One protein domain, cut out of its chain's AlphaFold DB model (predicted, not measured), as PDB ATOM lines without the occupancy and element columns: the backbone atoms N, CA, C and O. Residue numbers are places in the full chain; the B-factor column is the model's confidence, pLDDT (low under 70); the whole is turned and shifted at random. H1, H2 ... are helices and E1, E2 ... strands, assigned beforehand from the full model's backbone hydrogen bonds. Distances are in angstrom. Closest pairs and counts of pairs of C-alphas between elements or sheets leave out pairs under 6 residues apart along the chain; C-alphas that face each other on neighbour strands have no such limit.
ATOM      1  N   SER A  14     242.048 158.846 192.031       87.81
ATOM      2  CA  SER A  14     243.457 159.234 191.980       87.81
ATOM      3  C   SER A  14     244.348 158.018 191.809       87.81
ATOM      4  O   SER A  14     244.019 156.930 192.285       87.81
ATOM      5  N   PHE A  15     245.497 158.215 191.183       83.81
ATOM      6  CA  PHE A  15     246.541 157.209 191.081       83.81
ATOM      7  C   PHE A  15     247.910 157.851 191.290       83.81
ATOM      8  O   PHE A  15     248.098 159.046 191.073       83.81
ATOM      9  N   GLN A  16     248.868 157.044 191.726       84.56
ATOM     10  CA  GLN A  16     250.262 157.454 191.803       84.56
ATOM     11  C   GLN A  16     250.941 156.951 190.531       84.56
ATOM     12  O   GLN A  16     250.938 155.738 190.299       84.56
ATOM     13  N   PRO A  17     251.449 157.837 189.662       73.44
ATOM     14  CA  PRO A  17     252.208 157.397 188.507       73.44
ATOM     15  C   PRO A  17     253.491 156.745 189.026       73.44
ATOM     16  O   PRO A  17     254.362 157.413 189.579       73.44
ATOM     17  N   THR A  18     253.593 155.421 188.909       62.88
ATOM     18  CA  THR A  18     254.820 154.718 189.282       62.88
ATOM     19  C   THR A  18     255.948 155.245 188.395       62.88
ATOM     20  O   THR A  18     255.773 155.246 187.172       62.88
ATOM     21  N   PRO A  19     257.088 155.691 188.952       54.66
ATOM     22  CA  PRO A  19     258.225 156.075 188.133       54.66
ATOM     23  C   PRO A  19     258.602 154.880 187.259       54.66
ATOM     24  O   PRO A  19     258.820 153.769 187.748       54.66
ATOM     25  N   THR A  20     258.574 155.096 185.949       54.69
ATOM     26  CA  THR A  20     258.839 154.080 184.936       54.69
ATOM     27  C   THR A  20     260.176 153.398 185.226       54.69
ATOM     28  O   THR A  20     261.181 154.070 185.433       54.69
ATOM     29  N   LEU A  21     260.208 152.062 185.187       52.75
ATOM     30  CA  LEU A  21     261.442 151.266 185.328       52.75
ATOM     31  C   LEU A  21     262.424 151.465 184.154       52.75
ATOM     32  O   LEU A  21     263.532 150.935 184.169       52.75
ATOM     33  N   SER A  22     262.009 152.208 183.125       54.69
ATOM     34  CA  SER A  22     262.832 152.567 181.978       54.69
ATOM     35  C   SER A  22     263.656 153.816 182.283       54.69
ATOM     36  O   SER A  22     263.102 154.889 182.515       54.69
ATOM     37  N   ALA A  23     264.982 153.683 182.225       57.78
ATOM     38  CA  ALA A  23     265.939 154.766 182.472       57.78
ATOM     39  C   ALA A  23     265.808 155.959 181.497       57.78
ATOM     40  O   ALA A  23     266.344 157.034 181.761       57.78
ATOM     41  N   THR A  24     265.110 155.779 180.374       57.56
ATOM     42  CA  THR A  24     264.892 156.793 179.331       57.56
ATOM     43  C   THR A  24     263.509 157.437 179.370       57.56
ATOM     44  O   THR A  24     263.306 158.455 178.705       57.56
ATOM     45  N   ALA A  25     262.560 156.890 180.133       56.16
ATOM     46  CA  ALA A  25     261.233 157.479 180.251       56.16
ATOM     47  C   ALA A  25     261.283 158.699 181.191       56.16
ATOM     48  O   ALA A  25     261.823 158.603 182.297       56.16
ATOM     49  N   PRO A  26     260.730 159.856 180.795       57.78
ATOM     50  CA  PRO A  26     260.730 161.024 181.660       57.78
ATOM     51  C   PRO A  26     259.918 160.752 182.924       57.78
ATOM     52  O   PRO A  26     258.810 160.219 182.867       57.78
ATOM     53  N   ALA A  27     260.480 161.134 184.069       61.00
ATOM     54  CA  ALA A  27     259.823 160.991 185.359       61.00
ATOM     55  C   ALA A  27     258.577 161.887 185.434       61.00
ATOM     56  O   ALA A  27     258.601 163.038 184.989       61.00
ATOM     57  N   CYS A  28     257.487 161.365 186.002       66.81
ATOM     58  CA  CYS A  28     256.340 162.197 186.343       66.81
ATOM     59  C   CYS A  28     256.706 163.070 187.549       66.81
ATOM     60  O   CYS A  28     257.123 162.516 188.567       66.81
ATOM     61  N   PRO A  29     256.582 164.407 187.460       69.25
ATOM     62  CA  PRO A  29     256.931 165.284 188.575       69.25
ATOM     63  C   PRO A  29     255.901 165.224 189.715       69.25
ATOM     64  O   PRO A  29     256.185 165.697 190.810       69.25
ATOM     65  N   PHE A  30     254.724 164.631 189.478       78.44
ATOM     66  CA  PHE A  30     253.666 164.505 190.476       78.44
ATOM     67  C   PHE A  30     253.704 163.134 191.138       78.44
ATOM     68  O   PHE A  30     253.671 162.104 190.467       78.44
ATOM     69  N   GLY A  31     253.679 163.118 192.469       77.38
ATOM     70  CA  GLY A  31     253.489 161.896 193.247       77.38
ATOM     71  C   GLY A  31     252.052 161.377 193.182       77.38
ATOM     72  O   GLY A  31     251.797 160.218 193.497       77.38
ATOM     73  N   THR A  32     251.082 162.208 192.790       83.69
ATOM     74  CA  THR A  32     249.683 161.796 192.616       83.69
ATOM     75  C   THR A  32     249.017 162.567 191.484       83.69
ATOM     76  O   THR A  32     249.073 163.793 191.420       83.69
ATOM     77  N   VAL A  33     248.330 161.836 190.612       84.81
ATOM     78  CA  VAL A  33     247.439 162.384 189.593       84.81
ATOM     79  C   VAL A  33     246.012 162.122 190.040       84.81
ATOM     80  O   VAL A  33     245.607 160.978 190.255       84.81
ATOM     81  N   GLY A  34     245.252 163.193 190.207       88.31
ATOM     82  CA  GLY A  34     243.868 163.145 190.626       88.31
ATOM     83  C   GLY A  34     242.921 163.583 189.519       88.31
ATOM     84  O   GLY A  34     243.173 164.550 188.809       88.31
ATOM     85  N   ILE A  35     241.815 162.864 189.387       89.81
ATOM     86  CA  ILE A  35     240.749 163.097 188.421       89.81
ATOM     87  C   ILE A  35     239.510 163.531 189.194       89.81
ATOM     88  O   ILE A  35     239.076 162.843 190.122       89.81
ATOM     89  N   ASP A  36     238.936 164.657 188.798       89.06
ATOM     90  CA  ASP A  36     237.700 165.184 189.370       89.06
ATOM     91  C   ASP A  36     236.622 165.220 188.290       89.06
ATOM     92  O   ASP A  36     236.699 165.985 187.319       89.06
ATOM     93  N   VAL A  37     235.652 164.319 188.426       89.75
ATOM     94  CA  VAL A  37     234.669 164.017 187.398       89.75
ATOM     95  C   VAL A  37     233.490 164.966 187.538       89.75
ATOM     96  O   VAL A  37     233.015 165.316 188.622       89.75
ATOM     97  N   VAL A  38     232.996 165.411 186.394       89.06
ATOM     98  CA  VAL A  38     231.768 166.183 186.306       89.06
ATOM     99  C   VAL A  38     230.892 165.601 185.220       89.06
ATOM    100  O   VAL A  38     231.383 165.243 184.151       89.06
ATOM    101  N   ILE A  39     229.596 165.509 185.506       89.19
ATOM    102  CA  ILE A  39     228.583 165.133 184.525       89.19
ATOM    103  C   ILE A  39     227.806 166.405 184.194       89.19
ATOM    104  O   ILE A  39     226.941 166.799 184.980       89.19
ATOM    105  N   PRO A  40     228.147 167.109 183.097       83.56
ATOM    106  CA  PRO A  40     227.416 168.290 182.680       83.56
ATOM    107  C   PRO A  40     225.957 167.940 182.416       83.56
ATOM    108  O   PRO A  40     225.660 166.920 181.790       83.56
ATOM    109  N   SER A  41     225.044 168.826 182.813       80.06
ATOM    110  CA  SER A  41     223.666 168.748 182.330       80.06
ATOM    111  C   SER A  41     223.676 168.773 180.810       80.06
ATOM    112  O   SER A  41     224.385 169.583 180.217       80.06
ATOM    113  N   THR A  42     222.903 167.911 180.168       71.75
ATOM    114  CA  THR A  42     222.860 167.844 178.709       71.75
ATOM    115  C   THR A  42     222.397 169.194 178.152       71.75
ATOM    116  O   THR A  42     221.326 169.664 178.548       71.75
ATOM    117  N   PRO A  43     223.174 169.862 177.281       67.25
ATOM    118  CA  PRO A  43     222.748 171.139 176.732       67.25
ATOM    119  C   PRO A  43     221.478 170.916 175.906       67.25
ATOM    120  O   PRO A  43     221.428 170.013 175.068       67.25
ATOM    121  N   GLN A  44     220.441 171.724 176.143       65.00
ATOM    122  CA  GLN A  44     219.285 171.746 175.252       65.00
ATOM    123  C   GLN A  44     219.736 172.321 173.913       65.00
ATOM    124  O   GLN A  44     220.021 173.511 173.792       65.00
ATOM    125  N   LEU A  45     219.842 171.454 172.912       63.53
ATOM    126  CA  LEU A  45     220.080 171.870 171.543       63.53
ATOM    127  C   LEU A  45     218.733 172.252 170.930       63.53
ATOM    128  O   LEU A  45     217.809 171.438 170.900       63.53
ATOM    129  N   ILE A  55     226.769 169.847 162.128       79.50
ATOM    130  CA  ILE A  55     227.594 168.922 162.921       79.50
ATOM    131  C   ILE A  55     228.766 169.670 163.559       79.50
ATOM    132  O   ILE A  55     229.075 169.473 164.737       79.50
ATOM    133  N   GLU A  56     229.408 170.554 162.799       82.50
ATOM    134  CA  GLU A  56     230.536 171.345 163.279       82.50
ATOM    135  C   GLU A  56     230.108 172.312 164.386       82.50
ATOM    136  O   GLU A  56     230.725 172.333 165.452       82.50
ATOM    137  N   LYS A  57     229.000 173.033 164.188       80.00
ATOM    138  CA  LYS A  57     228.437 173.952 165.188       80.00
ATOM    139  C   LYS A  57     228.022 173.237 166.468       80.00
ATOM    140  O   LYS A  57     228.388 173.671 167.559       80.00
ATOM    141  N   VAL A  58     227.289 172.132 166.353       80.31
ATOM    142  CA  VAL A  58     226.825 171.352 167.509       80.31
ATOM    143  C   VAL A  58     228.011 170.778 168.281       80.31
ATOM    144  O   VAL A  58     228.053 170.898 169.503       80.31
ATOM    145  N   SER A  59     229.011 170.224 167.590       80.50
ATOM    146  CA  SER A  59     230.212 169.690 168.247       80.50
ATOM    147  C   SER A  59     231.072 170.779 168.900       80.50
ATOM    148  O   SER A  59     231.572 170.573 170.004       80.50
ATOM    149  N   ALA A  60     231.198 171.958 168.283       82.38
ATOM    150  CA  ALA A  60     231.872 173.104 168.897       82.38
ATOM    151  C   ALA A  60     231.133 173.605 170.150       82.38
ATOM    152  O   ALA A  60     231.771 173.911 171.158       82.38
ATOM    153  N   ASN A  61     229.799 173.647 170.116       82.50
ATOM    154  CA  ASN A  61     228.979 174.032 171.266       82.50
ATOM    155  C   ASN A  61     229.078 173.012 172.407       82.50
ATOM    156  O   ASN A  61     229.228 173.409 173.561       82.50
ATOM    157  N   ALA A  62     229.052 171.714 172.092       82.81
ATOM    158  CA  ALA A  62     229.252 170.651 173.074       82.81
ATOM    159  C   ALA A  62     230.625 170.763 173.758       82.81
ATOM    160  O   ALA A  62     230.720 170.671 174.979       82.81
ATOM    161  N   GLU A  63     231.686 171.056 173.000       85.31
ATOM    162  CA  GLU A  63     233.014 171.259 173.584       85.31
ATOM    163  C   GLU A  63     233.056 172.478 174.516       85.31
ATOM    164  O   GLU A  63     233.543 172.369 175.640       85.31
ATOM    165  N   VAL A  64     232.504 173.624 174.099       84.88
ATOM    166  CA  VAL A  64     232.416 174.826 174.952       84.88
ATOM    167  C   VAL A  64     231.659 174.531 176.247       84.88
ATOM    168  O   VAL A  64     232.057 175.000 177.320       84.88
ATOM    169  N   HIS A  65     230.595 173.734 176.150       86.81
ATOM    170  CA  HIS A  65     229.809 173.293 177.290       86.81
ATOM    171  C   HIS A  65     230.643 172.440 178.247       86.81
ATOM    172  O   HIS A  65     230.741 172.786 179.422       86.81
ATOM    173  N   HIS A  66     231.345 171.413 177.762       88.75
ATOM    174  CA  HIS A  66     232.243 170.598 178.593       88.75
ATOM    175  C   HIS A  66     233.331 171.430 179.267       88.75
ATOM    176  O   HIS A  66     233.517 171.339 180.481       88.75
ATOM    177  N   GLN A  67     233.981 172.318 178.511       86.38
ATOM    178  CA  GLN A  67     235.011 173.199 179.056       86.38
ATOM    179  C   GLN A  67     234.482 174.099 180.177       86.38
ATOM    180  O   GLN A  67     235.234 174.480 181.071       86.38
ATOM    181  N   SER A  68     233.201 174.481 180.150       85.50
ATOM    182  CA  SER A  68     232.621 175.308 181.213       85.50
ATOM    183  C   SER A  68     232.595 174.589 182.563       85.50
ATOM    184  O   SER A  68     232.960 175.199 183.570       85.50
ATOM    185  N   TYR A  69     232.285 173.292 182.567       87.12
ATOM    186  CA  TYR A  69     232.280 172.456 183.767       87.12
ATOM    187  C   TYR A  69     233.697 172.059 184.192       87.12
ATOM    188  O   TYR A  69     234.005 172.076 185.382       87.12
ATOM    189  N   GLU A  70     234.599 171.792 183.243       86.62
ATOM    190  CA  GLU A  70     236.021 171.578 183.549       86.62
ATOM    191  C   GLU A  70     236.627 172.810 184.243       86.62
ATOM    192  O   GLU A  70     237.254 172.699 185.298       86.62
ATOM    193  N   ARG A  71     236.347 174.019 183.731       81.62
ATOM    194  CA  ARG A  71     236.744 175.279 184.383       81.62
ATOM    195  C   ARG A  71     236.088 175.469 185.749       81.62
ATOM    196  O   ARG A  71     236.671 176.132 186.602       81.62
ATOM    197  N   GLN A  72     234.884 174.943 185.962       81.12
ATOM    198  CA  GLN A  72     234.212 175.018 187.256       81.12
ATOM    199  C   GLN A  72     234.918 174.163 188.314       81.12
ATOM    200  O   GLN A  72     235.034 174.602 189.456       81.12
ATOM    201  N   LYS A  73     235.473 173.002 187.952       81.06
ATOM    202  CA  LYS A  73     236.287 172.198 188.881       81.06
ATOM    203  C   LYS A  73     237.544 172.935 189.338       81.06
ATOM    204  O   LYS A  73     237.899 172.876 190.510       81.06
ATOM    205  N   LEU A  74     238.121 173.752 188.459       76.19
ATOM    206  CA  LEU A  74     239.229 174.661 188.783       76.19
ATOM    207  C   LEU A  74     238.782 175.937 189.531       76.19
ATOM    208  O   LEU A  74     239.585 176.818 189.827       76.19
ATOM    209  N   ARG A  75     237.481 176.080 189.812       73.56
ATOM    210  CA  ARG A  75     236.878 177.179 190.584       73.56
ATOM    211  C   ARG A  75     236.331 176.746 191.942       73.56
ATOM    212  O   ARG A  75     235.945 177.650 192.661       73.56
ATOM    213  N   ARG A  76     236.248 175.436 192.233       69.12
ATOM    214  CA  ARG A  76     235.695 174.831 193.467       69.12
ATOM    215  C   ARG A  76     234.460 175.566 194.018       69.12
ATOM    216  O   ARG A  76     234.569 176.475 194.826       69.12
ATOM    217  N   ASP A  77     233.274 175.168 193.555       57.56
ATOM    218  CA  ASP A  77     231.954 175.576 194.083       57.56
ATOM    219  C   ASP A  77     231.668 177.088 194.193       57.56
ATOM    220  O   ASP A  77     230.712 177.503 194.841       57.56
ATOM    221  N   GLY A  78     232.420 177.919 193.468       58.81
ATOM    222  CA  GLY A  78     232.085 179.326 193.235       58.81
ATOM    223  C   GLY A  78     232.954 180.318 194.000       58.81
ATOM    224  O   GLY A  78     233.075 181.454 193.525       58.81
ATOM    225  N   ASP A  79     233.624 179.897 195.079       68.31
ATOM    226  CA  ASP A  79     234.653 180.716 195.717       68.31
ATOM    227  C   ASP A  79     235.959 180.624 194.923       68.31
ATOM    228  O   ASP A  79     236.708 179.644 194.919       68.31
ATOM    229  N   ARG A  80     236.199 181.699 194.179       71.06
ATOM    230  CA  ARG A  80     237.276 181.791 193.200       71.06
ATOM    231  C   ARG A  80     238.653 181.775 193.847       71.06
ATOM    232  O   ARG A  80     239.560 181.217 193.235       71.06
ATOM    233  N   SER A  81     238.794 182.422 194.997       76.38
ATOM    234  CA  SER A  81     240.070 182.566 195.695       76.38
ATOM    235  C   SER A  81     240.404 181.283 196.442       76.38
ATOM    236  O   SER A  81     241.537 180.816 196.372       76.38
ATOM    237  N   GLU A  82     239.396 180.659 197.055       83.25
ATOM    238  CA  GLU A  82     239.530 179.350 197.694       83.25
ATOM    239  C   GLU A  82     239.946 178.270 196.686       83.25
ATOM    240  O   GLU A  82     240.882 177.512 196.927       83.25
ATOM    241  N   GLY A  83     239.296 178.222 195.518       82.19
ATOM    242  CA  GLY A  83     239.609 177.230 194.490       82.19
ATOM    243  C   GLY A  83     241.046 177.310 193.970       82.19
ATOM    244  O   GLY A  83     241.669 176.269 193.773       82.19
ATOM    245  N   ASP A  84     241.580 178.518 193.774       84.94
ATOM    246  CA  ASP A  84     242.973 178.701 193.345       84.94
ATOM    247  C   ASP A  84     243.967 178.347 194.464       84.94
ATOM    248  O   ASP A  84     244.973 177.695 194.191       84.94
ATOM    249  N   ALA A  85     243.648 178.673 195.723       87.38
ATOM    250  CA  ALA A  85     244.453 178.286 196.883       87.38
ATOM    251  C   ALA A  85     244.521 176.758 197.059       87.38
ATOM    252  O   ALA A  85     245.604 176.208 197.242       87.38
ATOM    253  N   ILE A  86     243.390 176.058 196.908       86.88
ATOM    254  CA  ILE A  86     243.339 174.587 196.931       86.88
ATOM    255  C   ILE A  86     244.228 174.000 195.831       86.88
ATOM    256  O   ILE A  86     244.945 173.034 196.080       86.88
ATOM    257  N   ILE A  87     244.193 174.553 194.614       87.31
ATOM    258  CA  ILE A  87     245.067 174.095 193.524       87.31
ATOM    259  C   ILE A  87     246.537 174.325 193.891       87.31
ATOM    260  O   ILE A  87     247.340 173.414 193.707       87.31
ATOM    261  N   GLY A  88     246.874 175.485 194.457       87.94
ATOM    262  CA  GLY A  88     248.223 175.787 194.938       87.94
ATOM    263  C   GLY A  88     248.728 174.775 195.970       87.94
ATOM    264  O   GLY A  88     249.833 174.261 195.824       87.94
ATOM    265  N   GLU A  89     247.901 174.412 196.956       89.81
ATOM    266  CA  GLU A  89     248.254 173.392 197.955       89.81
ATOM    267  C   GLU A  89     248.428 171.999 197.346       89.81
ATOM    268  O   GLU A  89     249.340 171.260 197.714       89.81
ATOM    269  N   LEU A  90     247.570 171.619 196.396       88.62
ATOM    270  CA  LEU A  90     247.732 170.349 195.690       88.62
ATOM    271  C   LEU A  90     249.069 170.311 194.946       88.62
ATOM    272  O   LEU A  90     249.790 169.325 195.067       88.62
ATOM    273  N   LEU A  91     249.419 171.385 194.237       88.06
ATOM    274  CA  LEU A  91     250.681 171.477 193.506       88.06
ATOM    275  C   LEU A  91     251.892 171.451 194.445       88.06
ATOM    276  O   LEU A  91     252.851 170.733 194.157       88.06
ATOM    277  N   SER A  92     251.848 172.149 195.587       87.81
ATOM    278  CA  SER A  92     252.945 172.127 196.567       87.81
ATOM    279  C   SER A  92     253.169 170.746 197.186       87.81
ATOM    280  O   SER A  92     254.301 170.393 197.501       87.81
ATOM    281  N   GLU A  93     252.113 169.938 197.298       87.00
ATOM    282  CA  GLU A  93     252.168 168.536 197.741       87.00
ATOM    283  C   GLU A  93     252.519 167.559 196.597       87.00
ATOM    284  O   GLU A  93     252.456 166.334 196.748       87.00
ATOM    285  N   GLY A  94     252.867 168.071 195.411       85.12
ATOM    286  CA  GLY A  94     253.198 167.259 194.242       85.12
ATOM    287  C   GLY A  94     251.995 166.495 193.690       85.12
ATOM    288  O   GLY A  94     252.134 165.363 193.217       85.12
ATOM    289  N   HIS A  95     250.794 167.059 193.796       86.00
ATOM    290  CA  HIS A  95     249.569 166.514 193.226       86.00
ATOM    291  C   HIS A  95     249.075 167.379 192.069       86.00
ATOM    292  O   HIS A  95     249.043 168.602 192.165       86.00
ATOM    293  N   VAL A  96     248.586 166.742 191.008       86.56
ATOM    294  CA  VAL A  96     247.927 167.441 189.897       86.56
ATOM    295  C   VAL A  96     246.449 167.078 189.827       86.56
ATOM    296  O   VAL A  96     246.064 165.923 190.023       86.56
ATOM    297  N   LEU A  97     245.616 168.080 189.549       86.69
ATOM    298  CA  LEU A  97     244.180 167.941 189.334       86.69
ATOM    299  C   LEU A  97     243.869 167.963 187.836       86.69
ATOM    300  O   LEU A  97     244.177 168.937 187.156       86.69
ATOM    301  N   ILE A  98     243.179 166.935 187.349       86.81
ATOM    302  CA  ILE A  98     242.663 166.860 185.983       86.81
ATOM    303  C   ILE A  98     241.129 166.895 186.037       86.81
ATOM    304  O   ILE A  98     240.503 165.905 186.433       86.81
ATOM    305  N   PRO A  99     240.493 168.013 185.644       88.50
ATOM    306  CA  PRO A  99     239.050 168.055 185.439       88.50
ATOM    307  C   PRO A  99     238.627 167.067 184.351       88.50
ATOM    308  O   PRO A  99     239.279 166.970 183.314       88.50
ATOM    309  N   PHE A 100     237.525 166.350 184.560       88.81
ATOM    310  CA  PHE A 100     237.106 165.282 183.655       88.81
ATOM    311  C   PHE A 100     235.598 165.348 183.401       88.81
ATOM    312  O   PHE A 100     234.797 164.824 184.174       88.81
ATOM    313  N   ALA A 101     235.197 166.023 182.321       90.62
ATOM    314  CA  ALA A 101     233.789 166.109 181.939       90.62
ATOM    315  C   ALA A 101     233.341 164.895 181.109       90.62
ATOM    316  O   ALA A 101     234.019 164.514 180.152       90.62
ATOM    317  N   VAL A 102     232.182 164.327 181.457       89.94
ATOM    318  CA  VAL A 102     231.497 163.263 180.704       89.94
ATOM    319  C   VAL A 102     230.011 163.595 180.611       89.94
ATOM    320  O   VAL A 102     229.348 163.677 181.639       89.94
ATOM    321  N   ASP A 103     229.469 163.796 179.413       84.31
ATOM    322  CA  ASP A 103     228.033 164.043 179.244       84.31
ATOM    323  C   ASP A 103     227.184 162.762 179.333       84.31
ATOM    324  O   ASP A 103     227.686 161.635 179.338       84.31
ATOM    325  N   GLY A 104     225.859 162.935 179.391       78.31
ATOM    326  CA  GLY A 104     224.893 161.832 179.467       78.31
ATOM    327  C   GLY A 104     224.852 160.905 178.242       78.31
ATOM    328  O   GLY A 104     224.223 159.852 178.312       78.31
ATOM    329  N   TYR A 105     225.520 161.263 177.144       81.31
ATOM    330  CA  TYR A 105     225.696 160.427 175.953       81.31
ATOM    331  C   TYR A 105     227.085 159.771 175.893       81.31
ATOM    332  O   TYR A 105     227.399 159.085 174.920       81.31
ATOM    333  N   GLY A 106     227.918 159.955 176.923       81.81
ATOM    334  CA  GLY A 106     229.290 159.452 176.976       81.81
ATOM    335  C   GLY A 106     230.302 160.324 176.228       81.81
ATOM    336  O   GLY A 106     231.452 159.914 176.060       81.81
ATOM    337  N   GLY A 107     229.907 161.516 175.778       85.25
ATOM    338  CA  GLY A 107     230.807 162.497 175.193       85.25
ATOM    339  C   GLY A 107     231.794 163.016 176.234       85.25
ATOM    340  O   GLY A 107     231.433 163.350 177.360       85.25
ATOM    341  N   LEU A 108     233.067 163.068 175.851       87.81
ATOM    342  CA  LEU A 108     234.156 163.450 176.741       87.81
ATOM    343  C   LEU A 108     234.531 164.919 176.555       87.81
ATOM    344  O   LEU A 108     234.610 165.433 175.433       87.81
ATOM    345  N   GLY A 109     234.809 165.589 177.667       87.44
ATOM    346  CA  GLY A 109     235.412 166.909 177.675       87.44
ATOM    347  C   GLY A 109     236.831 166.902 177.107       87.44
ATOM    348  O   GLY A 109     237.481 165.851 177.029       87.44
ATOM    349  N   PRO A 110     237.330 168.061 176.659       85.56
ATOM    350  CA  PRO A 110     238.650 168.145 176.054       85.56
ATOM    351  C   PRO A 110     239.779 167.692 176.983       85.56
ATOM    352  O   PRO A 110     240.759 167.147 176.483       85.56
ATOM    353  N   MET A 111     239.650 167.844 178.302       84.31
ATOM    354  CA  MET A 111     240.663 167.370 179.256       84.31
ATOM    355  C   MET A 111     240.698 165.859 179.369       84.31
ATOM    356  O   MET A 111     241.765 165.251 179.292       84.31
ATOM    357  N   ALA A 112     239.520 165.245 179.445       85.81
ATOM    358  CA  ALA A 112     239.381 163.799 179.407       85.81
ATOM    359  C   ALA A 112     239.960 163.221 178.104       85.81
ATOM    360  O   ALA A 112     240.750 162.278 178.130       85.81
ATOM    361  N   ARG A 113     239.625 163.823 176.957       85.00
ATOM    362  CA  ARG A 113     240.134 163.390 175.644       85.00
ATOM    363  C   ARG A 113     241.639 163.583 175.510       85.00
ATOM    364  O   ARG A 113     242.317 162.722 174.955       85.00
ATOM    365  N   ARG A 114     242.172 164.686 176.034       79.75
ATOM    366  CA  ARG A 114     243.608 164.956 176.038       79.75
ATOM    367  C   ARG A 114     244.363 163.912 176.851       79.75
ATOM    368  O   ARG A 114     245.339 163.363 176.349       79.75
ATOM    369  N   LEU A 115     243.897 163.619 178.063       80.12
ATOM    370  CA  LEU A 115     244.510 162.621 178.937       80.12
ATOM    371  C   LEU A 115     244.488 161.225 178.301       80.12
ATOM    372  O   LEU A 115     245.503 160.537 178.298       80.12
ATOM    373  N   LEU A 116     243.343 160.811 177.752       81.88
ATOM    374  CA  LEU A 116     243.150 159.445 177.258       81.88
ATOM    375  C   LEU A 116     243.710 159.205 175.851       81.88
ATOM    376  O   LEU A 116     244.166 158.099 175.559       81.88
ATOM    377  N   PHE A 117     243.663 160.210 174.974       80.12
ATOM    378  CA  PHE A 117     243.961 160.048 173.544       80.12
ATOM    379  C   PHE A 117     245.055 160.985 173.031       80.12
ATOM    380  O   PHE A 117     245.486 160.855 171.888       80.12
ATOM    381  N   GLY A 118     245.516 161.942 173.841       73.81
ATOM    382  CA  GLY A 118     246.434 162.987 173.382       73.81
ATOM    383  C   GLY A 118     245.770 164.019 172.465       73.81
ATOM    384  O   GLY A 118     246.468 164.856 171.885       73.81
ATOM    385  N   ASP A 119     244.438 164.000 172.353       76.88
ATOM    386  CA  ASP A 119     243.664 164.900 171.498       76.88
ATOM    387  C   ASP A 119     243.917 166.363 171.845       76.88
ATOM    388  O   ASP A 119     244.066 166.729 173.010       76.88
ATOM    389  N   ARG A 120     243.926 167.228 170.831       72.31
ATOM    390  CA  ARG A 120     243.956 168.673 171.059       72.31
ATOM    391  C   ARG A 120     242.529 169.197 171.201       72.31
ATOM    392  O   ARG A 120     241.676 168.825 170.388       72.31
ATOM    393  N   PRO A 121     242.260 170.070 172.185       74.12
ATOM    394  CA  PRO A 121     240.988 170.771 172.221       74.12
ATOM    395  C   PRO A 121     240.850 171.637 170.962       74.12
ATOM    396  O   PRO A 121     241.833 172.217 170.493       74.12
ATOM    397  N   ARG A 122     239.638 171.742 170.408       73.69
ATOM    398  CA  ARG A 122     239.351 172.647 169.283       73.69
ATOM    399  C   ARG A 122     239.542 174.100 169.691       73.69
ATOM    400  O   ARG A 122     239.889 174.932 168.859       73.69
ATOM    401  N   ARG A 123     239.306 174.413 170.967       72.00
ATOM    402  CA  ARG A 123     239.566 175.732 171.550       72.00
ATOM    403  C   ARG A 123     240.514 175.602 172.725       72.00
ATOM    404  O   ARG A 123     240.229 174.846 173.650       72.00
ATOM    405  N   ALA A 124     241.599 176.372 172.706       68.19
ATOM    406  CA  ALA A 124     242.507 176.454 173.842       68.19
ATOM    407  C   ALA A 124     241.723 176.777 175.121       68.19
ATOM    408  O   ALA A 124     240.844 177.647 175.123       68.19
ATOM    409  N   LEU A 125     242.035 176.067 176.201       66.94
ATOM    410  CA  LEU A 125     241.497 176.405 177.506       66.94
ATOM    411  C   LEU A 125     242.104 177.732 177.941       66.94
ATOM    412  O   LEU A 125     243.310 177.842 178.141       66.94
ATOM    413  N   THR A 126     241.262 178.751 178.064       64.69
ATOM    414  CA  THR A 126     241.680 180.056 178.559       64.69
ATOM    415  C   THR A 126     241.391 180.161 180.049       64.69
ATOM    416  O   THR A 126     240.269 179.938 180.518       64.69
ATOM    417  N   PHE A 127     242.424 180.532 180.796       65.25
ATOM    418  CA  PHE A 127     242.328 180.894 182.202       65.25
ATOM    419  C   PHE A 127     242.421 182.401 182.332       65.25
ATOM    420  O   PHE A 127     242.974 183.095 181.478       65.25
ATOM    421  N   ARG A 128     241.837 182.917 183.407       65.69
ATOM    422  CA  ARG A 128     242.008 184.322 183.750       65.69
ATOM    423  C   ARG A 128     243.337 184.482 184.492       65.69
ATOM    424  O   ARG A 128     243.733 183.588 185.229       65.69
ATOM    425  N   GLN A 129     243.999 185.615 184.275       68.69
ATOM    426  CA  GLN A 129     245.327 185.911 184.825       68.69
ATOM    427  C   GLN A 129     245.327 186.149 186.346       68.69
ATOM    428  O   GLN A 129     246.385 186.170 186.958       68.69
ATOM    429  N   ASP A 130     244.157 186.293 186.971       72.94
ATOM    430  CA  ASP A 130     243.971 186.446 188.421       72.94
ATOM    431  C   ASP A 130     244.099 185.116 189.193       72.94
ATOM    432  O   ASP A 130     243.605 185.008 190.313       72.94
ATOM    433  N   ARG A 131     244.693 184.084 188.579       73.88
ATOM    434  CA  ARG A 131     244.704 182.698 189.071       73.88
ATOM    435  C   ARG A 131     246.029 182.001 188.795       73.88
ATOM    436  O   ARG A 131     246.084 181.140 187.915       73.88
ATOM    437  N   PRO A 132     247.099 182.389 189.497       78.69
ATOM    438  CA  PRO A 132     248.439 181.901 189.208       78.69
ATOM    439  C   PRO A 132     248.531 180.371 189.274       78.69
ATOM    440  O   PRO A 132     249.172 179.785 188.406       78.69
ATOM    441  N   ASN A 133     247.831 179.720 190.214       82.56
ATOM    442  CA  ASN A 133     247.913 178.269 190.407       82.56
ATOM    443  C   ASN A 133     247.094 177.492 189.367       82.56
ATOM    444  O   ASN A 133     247.542 176.470 188.855       82.56
ATOM    445  N   ALA A 134     245.906 177.978 188.993       74.75
ATOM    446  CA  ALA A 134     245.138 177.373 187.900       74.75
ATOM    447  C   ALA A 134     245.764 177.629 186.516       74.75
ATOM    448  O   ALA A 134     245.496 176.876 185.581       74.75
ATOM    449  N   THR A 135     246.564 178.692 186.378       71.38
ATOM    450  CA  THR A 135     247.370 178.976 185.181       71.38
ATOM    451  C   THR A 135     248.746 178.326 185.211       71.38
ATOM    452  O   THR A 135     249.490 178.489 184.241       71.38
ATOM    453  N   ASP A 136     249.104 177.646 186.305       70.81
ATOM    454  CA  ASP A 136     250.437 177.087 186.484       70.81
ATOM    455  C   ASP A 136     250.779 176.203 185.280       70.81
ATOM    456  O   ASP A 136     249.931 175.410 184.869       70.81
ATOM    457  N   PRO A 137     251.968 176.341 184.672       61.53
ATOM    458  CA  PRO A 137     252.361 175.579 183.496       61.53
ATOM    459  C   PRO A 137     252.238 174.067 183.664       61.53
ATOM    460  O   PRO A 137     252.119 173.408 182.651       61.53
ATOM    461  N   ASP A 138     252.210 173.495 184.862       64.06
ATOM    462  CA  ASP A 138     251.994 172.063 185.087       64.06
ATOM    463  C   ASP A 138     250.504 171.666 184.981       64.06
ATOM    464  O   ASP A 138     250.142 170.638 184.389       64.06
ATOM    465  N   VAL A 139     249.611 172.532 185.471       62.25
ATOM    466  CA  VAL A 139     248.158 172.442 185.243       62.25
ATOM    467  C   VAL A 139     247.847 172.768 183.782       62.25
ATOM    468  O   VAL A 139     247.094 172.041 183.142       62.25
ATOM    469  N   CYS A 140     248.485 173.803 183.232       51.62
ATOM    470  CA  CYS A 140     248.349 174.304 181.869       51.62
ATOM    471  C   CYS A 140     249.007 173.415 180.806       51.62
ATOM    472  O   CYS A 140     248.510 173.344 179.688       51.62
ATOM    473  N   ALA A 141     250.076 172.680 181.108       48.59
ATOM    474  CA  ALA A 141     250.718 171.752 180.172       48.59
ATOM    475  C   ALA A 141     249.969 170.424 180.065       48.59
ATOM    476  O   ALA A 141     250.074 169.747 179.041       48.59
ATOM    477  N   SER A 142     249.097 170.117 181.029       48.97
ATOM    478  CA  SER A 142     247.996 169.174 180.804       48.97
ATOM    479  C   SER A 142     247.024 169.665 179.706       48.97
ATOM    480  O   SER A 142     246.201 168.891 179.222       48.97
ATOM    481  N   LEU A 143     247.143 170.928 179.266       47.81
ATOM    482  CA  LEU A 143     246.288 171.632 178.297       47.81
ATOM    483  C   LEU A 143     247.046 172.103 177.032       47.81
ATOM    484  O   LEU A 143     246.399 172.462 176.047       47.81
ATOM    485  N   GLU A 144     248.387 172.092 177.020       37.75
ATOM    486  CA  GLU A 144     249.220 172.528 175.885       37.75
ATOM    487  C   GLU A 144     249.594 171.384 174.917       37.75
ATOM    488  O   GLU A 144     249.616 170.203 175.287       37.75
ATOM    489  N   PRO A 145     249.884 171.685 173.633       37.16
ATOM    490  CA  PRO A 145     250.251 170.670 172.652       37.16
ATOM    491  C   PRO A 145     251.605 170.000 172.972       37.16
ATOM    492  O   PRO A 145     252.499 170.636 173.529       37.16
ATOM    493  N   PRO A 146     251.829 168.741 172.535       41.59
ATOM    494  CA  PRO A 146     253.040 167.975 172.866       41.59
ATOM    495  C   PRO A 146     254.343 168.571 172.301       41.59
ATOM    496  O   PRO A 146     255.421 168.076 172.603       41.59
ATOM    497  N   GLY A 147     254.246 169.587 171.433       37.16
ATOM    498  CA  GLY A 147     255.375 170.150 170.692       37.16
ATOM    499  C   GLY A 147     255.945 171.459 171.243       37.16
ATOM    500  O   GLY A 147     257.002 171.869 170.779       37.16
ATOM    501  N   THR A 148     255.283 172.119 172.200       36.31
ATOM    502  CA  THR A 148     255.745 173.413 172.755       36.31
ATOM    503  C   THR A 148     256.113 173.338 174.233       36.31
ATOM    504  O   THR A 148     256.944 174.119 174.694       36.31
ATOM    505  N   ALA A 149     255.588 172.354 174.971       36.69
ATOM    506  CA  ALA A 149     255.947 172.133 176.364       36.69
ATOM    507  C   ALA A 149     257.353 171.512 176.475       36.69
ATOM    508  O   ALA A 149     257.590 170.342 176.169       36.69
ATOM    509  N   ARG A 150     258.308 172.320 176.938       36.38
ATOM    510  CA  ARG A 150     259.687 171.945 177.273       36.38
ATOM    511  C   ARG A 150     259.711 170.696 178.179       36.38
ATOM    512  O   ARG A 150     259.500 170.806 179.377       36.38
ATOM    513  N   ARG A 151     259.992 169.519 177.602       37.88
ATOM    514  CA  ARG A 151     260.443 168.236 178.212       37.88
ATOM    515  C   ARG A 151     259.684 167.614 179.410       37.88
ATOM    516  O   ARG A 151     260.022 166.487 179.755       37.88
ATOM    517  N   ARG A 152     258.689 168.250 180.040       40.25
ATOM    518  CA  ARG A 152     258.176 167.817 181.363       40.25
ATOM    519  C   ARG A 152     256.947 166.888 181.369       40.25
ATOM    520  O   ARG A 152     256.770 166.172 182.345       40.25
ATOM    521  N   HIS A 153     256.159 166.807 180.289       43.28
ATOM    522  CA  HIS A 153     254.887 166.043 180.268       43.28
ATOM    523  C   HIS A 153     254.853 164.811 179.357       43.28
ATOM    524  O   HIS A 153     253.811 164.172 179.215       43.28
ATOM    525  N   SER A 154     255.988 164.408 178.779       42.12
ATOM    526  CA  SER A 154     256.045 163.112 178.093       42.12
ATOM    527  C   SER A 154     255.690 161.961 179.053       42.12
ATOM    528  O   SER A 154     255.117 160.980 178.605       42.12
ATOM    529  N   CYS A 155     255.885 162.109 180.368       41.25
ATOM    530  CA  CYS A 155     255.610 161.092 181.390       41.25
ATOM    531  C   CYS A 155     254.141 160.628 181.489       41.25
ATOM    532  O   CYS A 155     253.902 159.446 181.701       41.25
ATOM    533  N   LEU A 156     253.153 161.513 181.284       40.25
ATOM    534  CA  LEU A 156     251.725 161.144 181.312       40.25
ATOM    535  C   LEU A 156     251.276 160.445 180.021       40.25
ATOM    536  O   LEU A 156     250.259 159.757 180.006       40.25
TER     537      LEU A 156
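What this domain is: This is residues 14 to 45 and 55 to 156 of the 255 residues of an uncharacterized protein of Thalassiosira oceanica (UniProt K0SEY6). A pair of parallel strands side by side forms the core, with E2 in the middle of the domain: H2 packs on E2 from one side, H3 from the opposite side, H1 at the end where E2 finishes, and the short H4 beside E2 away from E1. E1 is covered by less, with residues 14 to 15 paired along it, and long unnamed stretches fill out much of the rest. The printed part has 134 residues with four named helices and two named strands, in the order E1 H1 H2 E2 H3 H4. Its class is mixed, helices and strands, with 59 residues, under half, in named elements. It is compact, with a radius of gyration of the C-alphas of 15.2 A, yet only just elongated in outline, spanning 50 by 33 by 25 A.

How they stand to each other: Residues 14 to 15 pair antiparallel with residues 33 to 34 of E1, residues 32 to 38. E1 is the parallel neighbour of E2, residues 95 to 101, at 23 degrees; N 34 and O 96 are 2.9 A apart and N 98 and O 34 2.8 A, both within hydrogen-bond range. H1, residues 55 to 73, has 8 pairs of C-alphas within 8 A of E2, the closest those of Glu 70 and Pro 99, 5.0 A. H2, residues 80 to 92, comes closest to E2 at the C-alphas of Leu 90 and Val 96, 6.5 A. H1 and H2 are only just apart, with their closest C-alphas at 8.2 A. H3, residues 110 to 117, is closest to E2 at the C-alphas of Phe 100 and Ala 112, 5.0 A. H1 touches H3 with residues 63 to 70 alone, about perpendicular at 81 degrees; their closest C-alphas, of Glu 63 and Pro 110, are 6.9 A apart. H4, residues 137 to 141, touches no helix; its closest C-alpha pair with E2 is Val 139 and Val 96, 6.8 A. Every O i to N i+4 pair is within hydrogen-bond range in H2, H3 and H4, and 14 of 15 are in H1.

Where its parts are: E1 begins at C-alpha 32, (249.683, 161.796, 192.616), and is 19.5 A long. H1 measures 27.6 A, H2 18.7 A, E2 19.4 A and H3 10.0 A. H4, 5.3 A long, ends at C-alpha 141, (250.718, 171.752, 180.172).

The domain as a whole: The C-alphas of Ala 23 and Gln 44, the two farthest apart, are 50.2 A from each other. Residues 46 to 54 are not printed, and C-alphas 45 and 55 are 11.8 A apart across this cut. The link from H3 to H4, 19 residues, is long. The mean pLDDT of the printed part is 73.2; residues 18 to 29, 43 to 45, 76 to 79, 124 to 129 and 137 to 156 are under 70.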